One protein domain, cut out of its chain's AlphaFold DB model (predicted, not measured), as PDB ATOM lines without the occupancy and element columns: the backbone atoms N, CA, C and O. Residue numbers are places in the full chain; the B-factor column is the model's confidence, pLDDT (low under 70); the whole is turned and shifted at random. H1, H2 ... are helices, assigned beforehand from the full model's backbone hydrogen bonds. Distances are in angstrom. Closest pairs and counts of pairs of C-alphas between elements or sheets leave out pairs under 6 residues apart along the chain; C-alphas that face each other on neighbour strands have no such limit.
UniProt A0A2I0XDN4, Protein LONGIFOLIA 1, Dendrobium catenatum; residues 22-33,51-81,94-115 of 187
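This is residues 22 to 33, 51 to 81 and 94 to 115 of the 187 residues of the protein "Protein LONGIFOLIA 1" of Dendrobium catenatum (UniProt A0A2I0XDN4). One long helix, H2, makes the longest axis of a loose, open arrangement, with the short helix H1 running beside it and a third helix, H3, slanting steeply past its later half on another side. The free ends of two helices stick out, residues 51 to 58 of H2 and residues 110 to 115 of H3, and H1 and H3 are apart. The printed part has 65 residues with three named helices, in the order H1, H2, H3, and no named strand; the class is all helix. The whole is loose, with a radius of gyration of the C-alphas of 14.0 A and spans of 45 by 33 by 21 A.

The printed part begins at Pro 22, and residues 22 to 26 come before the first named helix. H1 is residues 27 to 33, from C-alpha 27 at (160.203, 154.809, 207.344), and is 10.0 A long from first to last C-alpha. H2 is residues 51 to 78, the longest helix, from C-alpha 51 at (153.533, 176.208, 196.406) over 40.5 A; residues 79 to 81 follow it. After Ser 94, H3 is residues 95 to 115, 30.2 A long, and ends with C-alpha 115 at (162.701, 155.548, 175.486).

H1 and H2 only just touch, with 3 pairs of C-alphas within 8 A. Their closest C-alphas are those of Phe 28 and Lys 63, 7.1 A apart, and H2 touches H1 with residues 59 to 66 alone. They stand at a shallow tilt of 17 degrees and run opposite ways. H2 and H3 touch, the closest C-alphas being those of Val 72 and Leu 102, 7.1 A apart. H2 touches H3 with residues 69 to 73 alone, and H3 touches H2 with residues 102 to 106 alone. They stand at a steep tilt of 56 degrees and run opposite ways. H1 and H3 are apart. In H1, H2 and H3 every O i to N i+4 pair is within hydrogen-bond range.

The two C-alphas farthest apart are those of Leu 51 and Met 81, 47.2 A. Without the stretches that stand free, the body is 51 residues spanning 35 by 22 by 19 A. Residues 34 to 50 are not printed, and C-alphas 33 and 51 are 17.4 A apart across that cut. Residues 82 to 93 are not printed either, and C-alphas 81 and 94 are 18.6 A apart. The links H1 to H2 and H2 to H3 run across these cuts. The mean pLDDT of the printed part is 79.4, and the model's confidence is under 70 at residues 51 to 55, 78 to 81 and 113 to 115.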
ATOM      1  N   PRO A  22     160.609 144.539 202.591       80.62
ATOM      2  CA  PRO A  22     161.998 144.605 203.034       80.62
ATOM      3  C   PRO A  22     162.333 145.918 203.747       80.62
ATOM      4  O   PRO A  22     163.216 145.932 204.605       80.62
ATOM      5  N   ILE A  23     161.629 147.008 203.429       86.38
ATOM      6  CA  ILE A  23     161.755 148.299 204.109       86.38
ATOM      7  C   ILE A  23     160.557 148.502 205.044       86.38
ATOM      8  O   ILE A  23     159.426 148.143 204.722       86.38
ATOM      9  N   ASN A  24     160.801 149.086 206.222       85.44
ATOM     10  CA  ASN A  24     159.733 149.449 207.152       85.44
ATOM     11  C   ASN A  24     158.774 150.467 206.487       85.44
ATOM     12  O   ASN A  24     159.245 151.536 206.090       85.44
ATOM     13  N   PRO A  25     157.457 150.190 206.406       81.25
ATOM     14  CA  PRO A  25     156.488 151.095 205.784       81.25
ATOM     15  C   PRO A  25     156.405 152.473 206.467       81.25
ATOM     16  O   PRO A  25     156.187 153.481 205.799       81.25
ATOM     17  N   ASP A  26     156.670 152.556 207.773       87.25
ATOM     18  CA  ASP A  26     156.665 153.822 208.516       87.25
ATOM     19  C   ASP A  26     157.917 154.673 208.244       87.25
ATOM     20  O   ASP A  26     157.954 155.863 208.572       87.25
ATOM     21  N   LEU A  27     158.956 154.098 207.623       90.44
ATOM     22  CA  LEU A  27     160.203 154.809 207.344       90.44
ATOM     23  C   LEU A  27     159.975 155.988 206.396       90.44
ATOM     24  O   LEU A  27     160.582 157.040 206.594       90.44
ATOM     25  N   PHE A  28     159.078 155.851 205.415       90.50
ATOM     26  CA  PHE A  28     158.735 156.959 204.525       90.50
ATOM     27  C   PHE A  28     158.192 158.159 205.309       90.50
ATOM     28  O   PHE A  28     158.628 159.285 205.083       90.50
ATOM     29  N   LEU A  29     157.300 157.928 206.279       88.00
ATOM     30  CA  LEU A  29     156.718 158.995 207.100       88.00
ATOM     31  C   LEU A  29     157.794 159.733 207.902       88.00
ATOM     32  O   LEU A  29     157.793 160.964 207.944       88.00
ATOM     33  N   VAL A  30     158.738 158.999 208.493       90.44
ATOM     34  CA  VAL A  30     159.862 159.584 209.240       90.44
ATOM     35  C   VAL A  30     160.772 160.401 208.314       90.44
ATOM     36  O   VAL A  30     161.108 161.546 208.625       90.44
ATOM     37  N   LEU A  31     161.141 159.851 207.152       89.88
ATOM     38  CA  LEU A  31     161.975 160.543 206.163       89.88
ATOM     39  C   LEU A  31     161.291 161.815 205.643       89.88
ATOM     40  O   LEU A  31     161.913 162.875 205.568       89.88
ATOM     41  N   GLU A  32     159.994 161.751 205.367       87.69
ATOM     42  CA  GLU A  32     159.226 162.883 204.861       87.69
ATOM     43  C   GLU A  32     159.101 164.011 205.900       87.69
ATOM     44  O   GLU A  32     159.273 165.192 205.575       87.69
ATOM     45  N   GLN A  33     158.895 163.665 207.175       84.19
ATOM     46  CA  GLN A  33     158.856 164.635 208.275       84.19
ATOM     47  C   GLN A  33     160.194 165.364 208.451       84.19
ATOM     48  O   GLN A  33     160.219 166.585 208.638       84.19
ATOM     49  N   LEU A  51     152.437 176.797 195.615       53.91
ATOM     50  CA  LEU A  51     153.533 176.208 196.406       53.91
ATOM     51  C   LEU A  51     153.122 174.899 197.094       53.91
ATOM     52  O   LEU A  51     153.948 174.006 197.260       53.91
ATOM     53  N   HIS A  52     151.844 174.784 197.466       53.00
ATOM     54  CA  HIS A  52     151.312 173.594 198.129       53.00
ATOM     55  C   HIS A  52     151.226 172.414 197.154       53.00
ATOM     56  O   HIS A  52     151.677 171.326 197.493       53.00
ATOM     57  N   CYS A  53     150.746 172.632 195.922       55.75
ATOM     58  CA  CYS A  53     150.670 171.557 194.930       55.75
ATOM     59  C   CYS A  53     152.054 171.071 194.478       55.75
ATOM     60  O   CYS A  53     152.254 169.868 194.358       55.75
ATOM     61  N   ASN A  54     153.037 171.964 194.316       59.00
ATOM     62  CA  ASN A  54     154.416 171.550 194.030       59.00
ATOM     63  C   ASN A  54     155.005 170.705 195.171       59.00
ATOM     64  O   ASN A  54     155.646 169.687 194.922       59.00
ATOM     65  N   PHE A  55     154.752 171.086 196.428       64.56
ATOM     66  CA  PHE A  55     155.192 170.310 197.588       64.56
ATOM     67  C   PHE A  55     154.561 168.908 197.622       64.56
ATOM     68  O   PHE A  55     155.258 167.929 197.907       64.56
ATOM     69  N   ASP A  56     153.274 168.807 197.282       74.19
ATOM     70  CA  ASP A  56     152.538 167.541 197.229       74.19
ATOM     71  C   ASP A  56     153.013 166.651 196.070       74.19
ATOM     72  O   ASP A  56     153.258 165.465 196.279       74.19
ATOM     73  N   ILE A  57     153.274 167.221 194.886       76.81
ATOM     74  CA  ILE A  57     153.836 166.488 193.736       76.81
ATOM     75  C   ILE A  57     155.231 165.955 194.064       76.81
ATOM     76  O   ILE A  57     155.529 164.785 193.821       76.81
ATOM     77  N   GLU A  58     156.102 166.771 194.665       79.44
ATOM     78  CA  GLU A  58     157.426 166.288 195.042       79.44
ATOM     79  C   GLU A  58     157.349 165.190 196.117       79.44
ATOM     80  O   GLU A  58     158.208 164.303 196.156       79.44
ATOM     81  N   LYS A  59     156.385 165.274 197.043       83.88
ATOM     82  CA  LYS A  59     156.145 164.250 198.071       83.88
ATOM     83  C   LYS A  59     155.652 162.953 197.441       83.88
ATOM     84  O   LYS A  59     156.171 161.895 197.792       83.88
ATOM     85  N   LEU A  60     154.725 163.037 196.491       83.50
ATOM     86  CA  LEU A  60     154.242 161.890 195.730       83.50
ATOM     87  C   LEU A  60     155.377 161.238 194.939       83.50
ATOM     88  O   LEU A  60     155.548 160.027 195.014       83.50
ATOM     89  N   HIS A  61     156.224 162.032 194.280       84.81
ATOM     90  CA  HIS A  61     157.403 161.521 193.581       84.81
ATOM     91  C   HIS A  61     158.358 160.779 194.530       84.81
ATOM     92  O   HIS A  61     158.831 159.689 194.222       84.81
ATOM     93  N   ARG A  62     158.631 161.329 195.722       88.69
ATOM     94  CA  ARG A  62     159.456 160.638 196.731       88.69
ATOM     95  C   ARG A  62     158.820 159.337 197.207       88.69
ATOM     96  O   ARG A  62     159.545 158.366 197.413       88.69
ATOM     97  N   LYS A  63     157.498 159.328 197.395       88.81
ATOM     98  CA  LYS A  63     156.753 158.127 197.775       88.81
ATOM     99  C   LYS A  63     156.848 157.065 196.684       88.81
ATOM    100  O   LYS A  63     157.209 155.939 196.987       88.81
ATOM    101  N   LEU A  64     156.654 157.454 195.425       88.50
ATOM    102  CA  LEU A  64     156.800 156.568 194.275       88.50
ATOM    103  C   LEU A  64     158.196 155.934 194.226       88.50
ATOM    104  O   LEU A  64     158.311 154.722 194.110       88.50
ATOM    105  N   VAL A  65     159.260 156.729 194.383       89.38
ATOM    106  CA  VAL A  65     160.634 156.196 194.437       89.38
ATOM    107  C   VAL A  65     160.799 155.202 195.590       89.38
ATOM    108  O   VAL A  65     161.420 154.156 195.414       89.38
ATOM    109  N   PHE A  66     160.255 155.514 196.768       91.50
ATOM    110  CA  PHE A  66     160.317 154.632 197.932       91.50
ATOM    111  C   PHE A  66     159.597 153.298 197.679       91.50
ATOM    112  O   PHE A  66     160.156 152.239 197.972       91.50
ATOM    113  N   ASP A  67     158.402 153.352 197.093       88.19
ATOM    114  CA  ASP A  67     157.582 152.182 196.783       88.19
ATOM    115  C   ASP A  67     158.259 151.303 195.715       88.19
ATOM    116  O   ASP A  67     158.407 150.101 195.928       88.19
ATOM    117  N   VAL A  68     158.796 151.900 194.641       89.44
ATOM    118  CA  VAL A  68     159.537 151.187 193.579       89.44
ATOM    119  C   VAL A  68     160.790 150.503 194.128       89.44
ATOM    120  O   VAL A  68     161.049 149.338 193.831       89.44
ATOM    121  N   VAL A  69     161.575 151.189 194.965       90.12
ATOM    122  CA  VAL A  69     162.753 150.585 195.613       90.12
ATOM    123  C   VAL A  69     162.342 149.376 196.449       90.12
ATOM    124  O   VAL A  69     163.013 148.342 196.421       90.12
ATOM    125  N   ASN A  70     161.253 149.501 197.207       89.06
ATOM    126  CA  ASN A  70     160.761 148.428 198.054       89.06
ATOM    127  C   ASN A  70     160.264 147.234 197.222       89.06
ATOM    128  O   ASN A  70     160.598 146.099 197.550       89.06
ATOM    129  N   GLU A  71     159.553 147.477 196.120       87.56
ATOM    130  CA  GLU A  71     159.100 146.444 195.182       87.56
ATOM    131  C   GLU A  71     160.273 145.691 194.536       87.56
ATOM    132  O   GLU A  71     160.320 144.459 194.571       87.56
ATOM    133  N   VAL A  72     161.277 146.412 194.029       86.06
ATOM    134  CA  VAL A  72     162.489 145.800 193.459       86.06
ATOM    135  C   VAL A  72     163.207 144.945 194.507       86.06
ATOM    136  O   VAL A  72     163.660 143.835 194.218       86.06
ATOM    137  N   LEU A  73     163.282 145.411 195.758       86.06
ATOM    138  CA  LEU A  73     163.858 144.623 196.847       86.06
ATOM    139  C   LEU A  73     163.055 143.350 197.138       86.06
ATOM    140  O   LEU A  73     163.675 142.306 197.334       86.06
ATOM    141  N   VAL A  74     161.717 143.405 197.144       83.44
ATOM    142  CA  VAL A  74     160.861 142.211 197.296       83.44
ATOM    143  C   VAL A  74     161.210 141.197 196.215       83.44
ATOM    144  O   VAL A  74     161.546 140.057 196.531       83.44
ATOM    145  N   GLN A  75     161.262 141.618 194.950       81.38
ATOM    146  CA  GLN A  75     161.622 140.736 193.841       81.38
ATOM    147  C   GLN A  75     163.012 140.114 194.038       81.38
ATOM    148  O   GLN A  75     163.180 138.904 193.906       81.38
ATOM    149  N   LYS A  76     164.026 140.892 194.430       76.88
ATOM    150  CA  LYS A  76     165.382 140.352 194.648       76.88
ATOM    151  C   LYS A  76     165.488 139.403 195.844       76.88
ATOM    152  O   LYS A  76     166.367 138.538 195.840       76.88
ATOM    153  N   LEU A  77     164.644 139.562 196.860       74.62
ATOM    154  CA  LEU A  77     164.722 138.810 198.116       74.62
ATOM    155  C   LEU A  77     163.775 137.599 198.155       74.62
ATOM    156  O   LEU A  77     164.119 136.592 198.771       74.62
ATOM    157  N   GLU A  78     162.636 137.652 197.459       68.56
ATOM    158  CA  GLU A  78     161.650 136.563 197.364       68.56
ATOM    159  C   GLU A  78     161.918 135.579 196.207       68.56
ATOM    160  O   GLU A  78     161.367 134.478 196.182       68.56
ATOM    161  N   HIS A  79     162.823 135.904 195.272       54.81
ATOM    162  CA  HIS A  79     163.136 135.062 194.105       54.81
ATOM    163  C   HIS A  79     164.132 133.881 194.275       54.81
ATOM    164  O   HIS A  79     164.600 133.375 193.249       54.81
ATOM    165  N   PRO A  80     164.448 133.302 195.459       50.88
ATOM    166  CA  PRO A  80     165.141 132.010 195.472       50.88
ATOM    167  C   PRO A  80     164.347 130.849 194.841       50.88
ATOM    168  O   PRO A  80     164.928 129.781 194.655       50.88
ATOM    169  N   MET A  81     163.045 131.001 194.539       43.25
ATOM    170  CA  MET A  81     162.160 129.852 194.283       43.25
ATOM    171  C   MET A  81     161.642 129.631 192.845       43.25
ATOM    172  O   MET A  81     161.177 128.525 192.582       43.25
ATOM    173  N   SER A  94     175.596 139.888 198.841       80.44
ATOM    174  CA  SER A  94     176.144 140.813 199.836       80.44
ATOM    175  C   SER A  94     175.394 142.144 199.745       80.44
ATOM    176  O   SER A  94     175.030 142.554 198.642       80.44
ATOM    177  N   GLY A  95     175.211 142.859 200.860       77.94
ATOM    178  CA  GLY A  95     174.512 144.152 200.855       77.94
ATOM    179  C   GLY A  95     175.065 145.136 199.811       77.94
ATOM    180  O   GLY A  95     174.303 145.846 199.166       77.94
ATOM    181  N   GLN A  96     176.378 145.105 199.552       80.75
ATOM    182  CA  GLN A  96     177.007 145.914 198.496       80.75
ATOM    183  C   GLN A  96     176.639 145.464 197.074       80.75
ATOM    184  O   GLN A  96     176.489 146.293 196.179       80.75
ATOM    185  N   GLN A  97     176.505 144.155 196.846       80.56
ATOM    186  CA  GLN A  97     176.085 143.610 195.552       80.56
ATOM    187  C   GLN A  97     174.611 143.913 195.293       80.56
ATOM    188  O   GLN A  97     174.275 144.335 194.190       80.56
ATOM    189  N   LEU A  98     173.771 143.768 196.321       84.44
ATOM    190  CA  LEU A  98     172.354 144.106 196.263       84.44
ATOM    191  C   LEU A  98     172.156 145.586 195.935       84.44
ATOM    192  O   LEU A  98     171.403 145.904 195.023       84.44
ATOM    193  N   LEU A  99     172.887 146.482 196.605       85.88
ATOM    194  CA  LEU A  99     172.824 147.915 196.319       85.88
ATOM    195  C   LEU A  99     173.213 148.224 194.868       85.88
ATOM    196  O   LEU A  99     172.516 148.969 194.189       85.88
ATOM    197  N   LYS A 100     174.304 147.627 194.370       86.81
ATOM    198  CA  LYS A 100     174.744 147.837 192.983       86.81
ATOM    199  C   LYS A 100     173.687 147.374 191.977       86.81
ATOM    200  O   LYS A 100     173.440 148.076 191.000       86.81
ATOM    201  N   GLN A 101     173.088 146.206 192.212       85.12
ATOM    202  CA  GLN A 101     172.020 145.667 191.370       85.12
ATOM    203  C   GLN A 101     170.784 146.565 191.393       85.12
ATOM    204  O   GLN A 101     170.279 146.911 190.332       85.12
ATOM    205  N   LEU A 102     170.365 146.992 192.584       87.88
ATOM    206  CA  LEU A 102     169.213 147.863 192.772       87.88
ATOM    207  C   LEU A 102     169.382 149.198 192.039       87.88
ATOM    208  O   LEU A 102     168.487 149.615 191.316       87.88
ATOM    209  N   CYS A 103     170.550 149.837 192.156       85.62
ATOM    210  CA  CYS A 103     170.839 151.066 191.419       85.62
ATOM    211  C   CYS A 103     170.772 150.857 189.899       85.62
ATOM    212  O   CYS A 103     170.128 151.636 189.213       85.62
ATOM    213  N   SER A 104     171.380 149.782 189.379       86.00
ATOM    214  CA  SER A 104     171.372 149.511 187.932       86.00
ATOM    215  C   SER A 104     169.967 149.258 187.376       86.00
ATOM    216  O   SER A 104     169.676 149.664 186.258       86.00
ATOM    217  N   GLU A 105     169.101 148.593 188.138       87.81
ATOM    218  CA  GLU A 105     167.724 148.300 187.730       87.81
ATOM    219  C   GLU A 105     166.831 149.539 187.775       87.81
ATOM    220  O   GLU A 105     166.061 149.768 186.849       87.81
ATOM    221  N   ILE A 106     166.991 150.394 188.786       87.38
ATOM    222  CA  ILE A 106     166.291 151.683 188.840       87.38
ATOM    223  C   ILE A 106     166.732 152.585 187.682       87.38
ATOM    224  O   ILE A 106     165.889 153.188 187.020       87.38
ATOM    225  N   ASP A 107     168.035 152.644 187.391       86.56
ATOM    226  CA  ASP A 107     168.562 153.405 186.252       86.56
ATOM    227  C   ASP A 107     168.012 152.873 184.916       86.56
ATOM    228  O   ASP A 107     167.708 153.647 184.002       86.56
ATOM    229  N   GLN A 108     167.858 151.550 184.798       85.50
ATOM    230  CA  GLN A 108     167.257 150.906 183.634       85.50
ATOM    231  C   GLN A 108     165.773 151.261 183.494       85.50
ATOM    232  O   GLN A 108     165.389 151.721 182.422       85.50
ATOM    233  N   LEU A 109     164.977 151.124 184.560       81.94
ATOM    234  CA  LEU A 109     163.553 151.486 184.576       81.94
ATOM    235  C   LEU A 109     163.342 152.946 184.177       81.94
ATOM    236  O   LEU A 109     162.475 153.260 183.366       81.94
ATOM    237  N   HIS A 110     164.189 153.839 184.693       76.38
ATOM    238  CA  HIS A 110     164.175 155.242 184.303       76.38
ATOM    239  C   HIS A 110     164.464 155.378 182.800       76.38
ATOM    240  O   HIS A 110     163.702 155.998 182.072       76.38
ATOM    241  N   THR A 111     165.520 154.738 182.300       75.38
ATOM    242  CA  THR A 111     165.903 154.799 180.879       75.38
ATOM    243  C   THR A 111     164.842 154.214 179.936       75.38
ATOM    244  O   THR A 111     164.691 154.708 178.822       75.38
ATOM    245  N   GLU A 112     164.134 153.162 180.344       73.00
ATOM    246  CA  GLU A 112     163.050 152.547 179.572       73.00
ATOM    247  C   GLU A 112     161.828 153.465 179.503       73.00
ATOM    248  O   GLU A 112     161.334 153.698 178.403       73.00
ATOM    249  N   ALA A 113     161.451 154.104 180.616       66.56
ATOM    250  CA  ALA A 113     160.373 155.092 180.644       66.56
ATOM    251  C   ALA A 113     160.622 156.309 179.724       66.56
ATOM    252  O   ALA A 113     159.677 156.860 179.173       66.56
ATOM    253  N   PHE A 114     161.882 156.722 179.521       57.03
ATOM    254  CA  PHE A 114     162.229 157.809 178.583       57.03
ATOM    255  C   PHE A 114     162.345 157.361 177.122       57.03
ATOM    256  O   PHE A 114     162.275 158.190 176.217       57.03
ATOM    257  N   LYS A 115     162.579 156.072 176.858       56.69
ATOM    258  CA  LYS A 115     162.701 155.548 175.486       56.69
ATOM    259  C   LYS A 115     161.354 155.326 174.826       56.69
ATOM    260  O   LYS A 115     161.293 155.286 173.602       56.69
TER     261      LYS A 115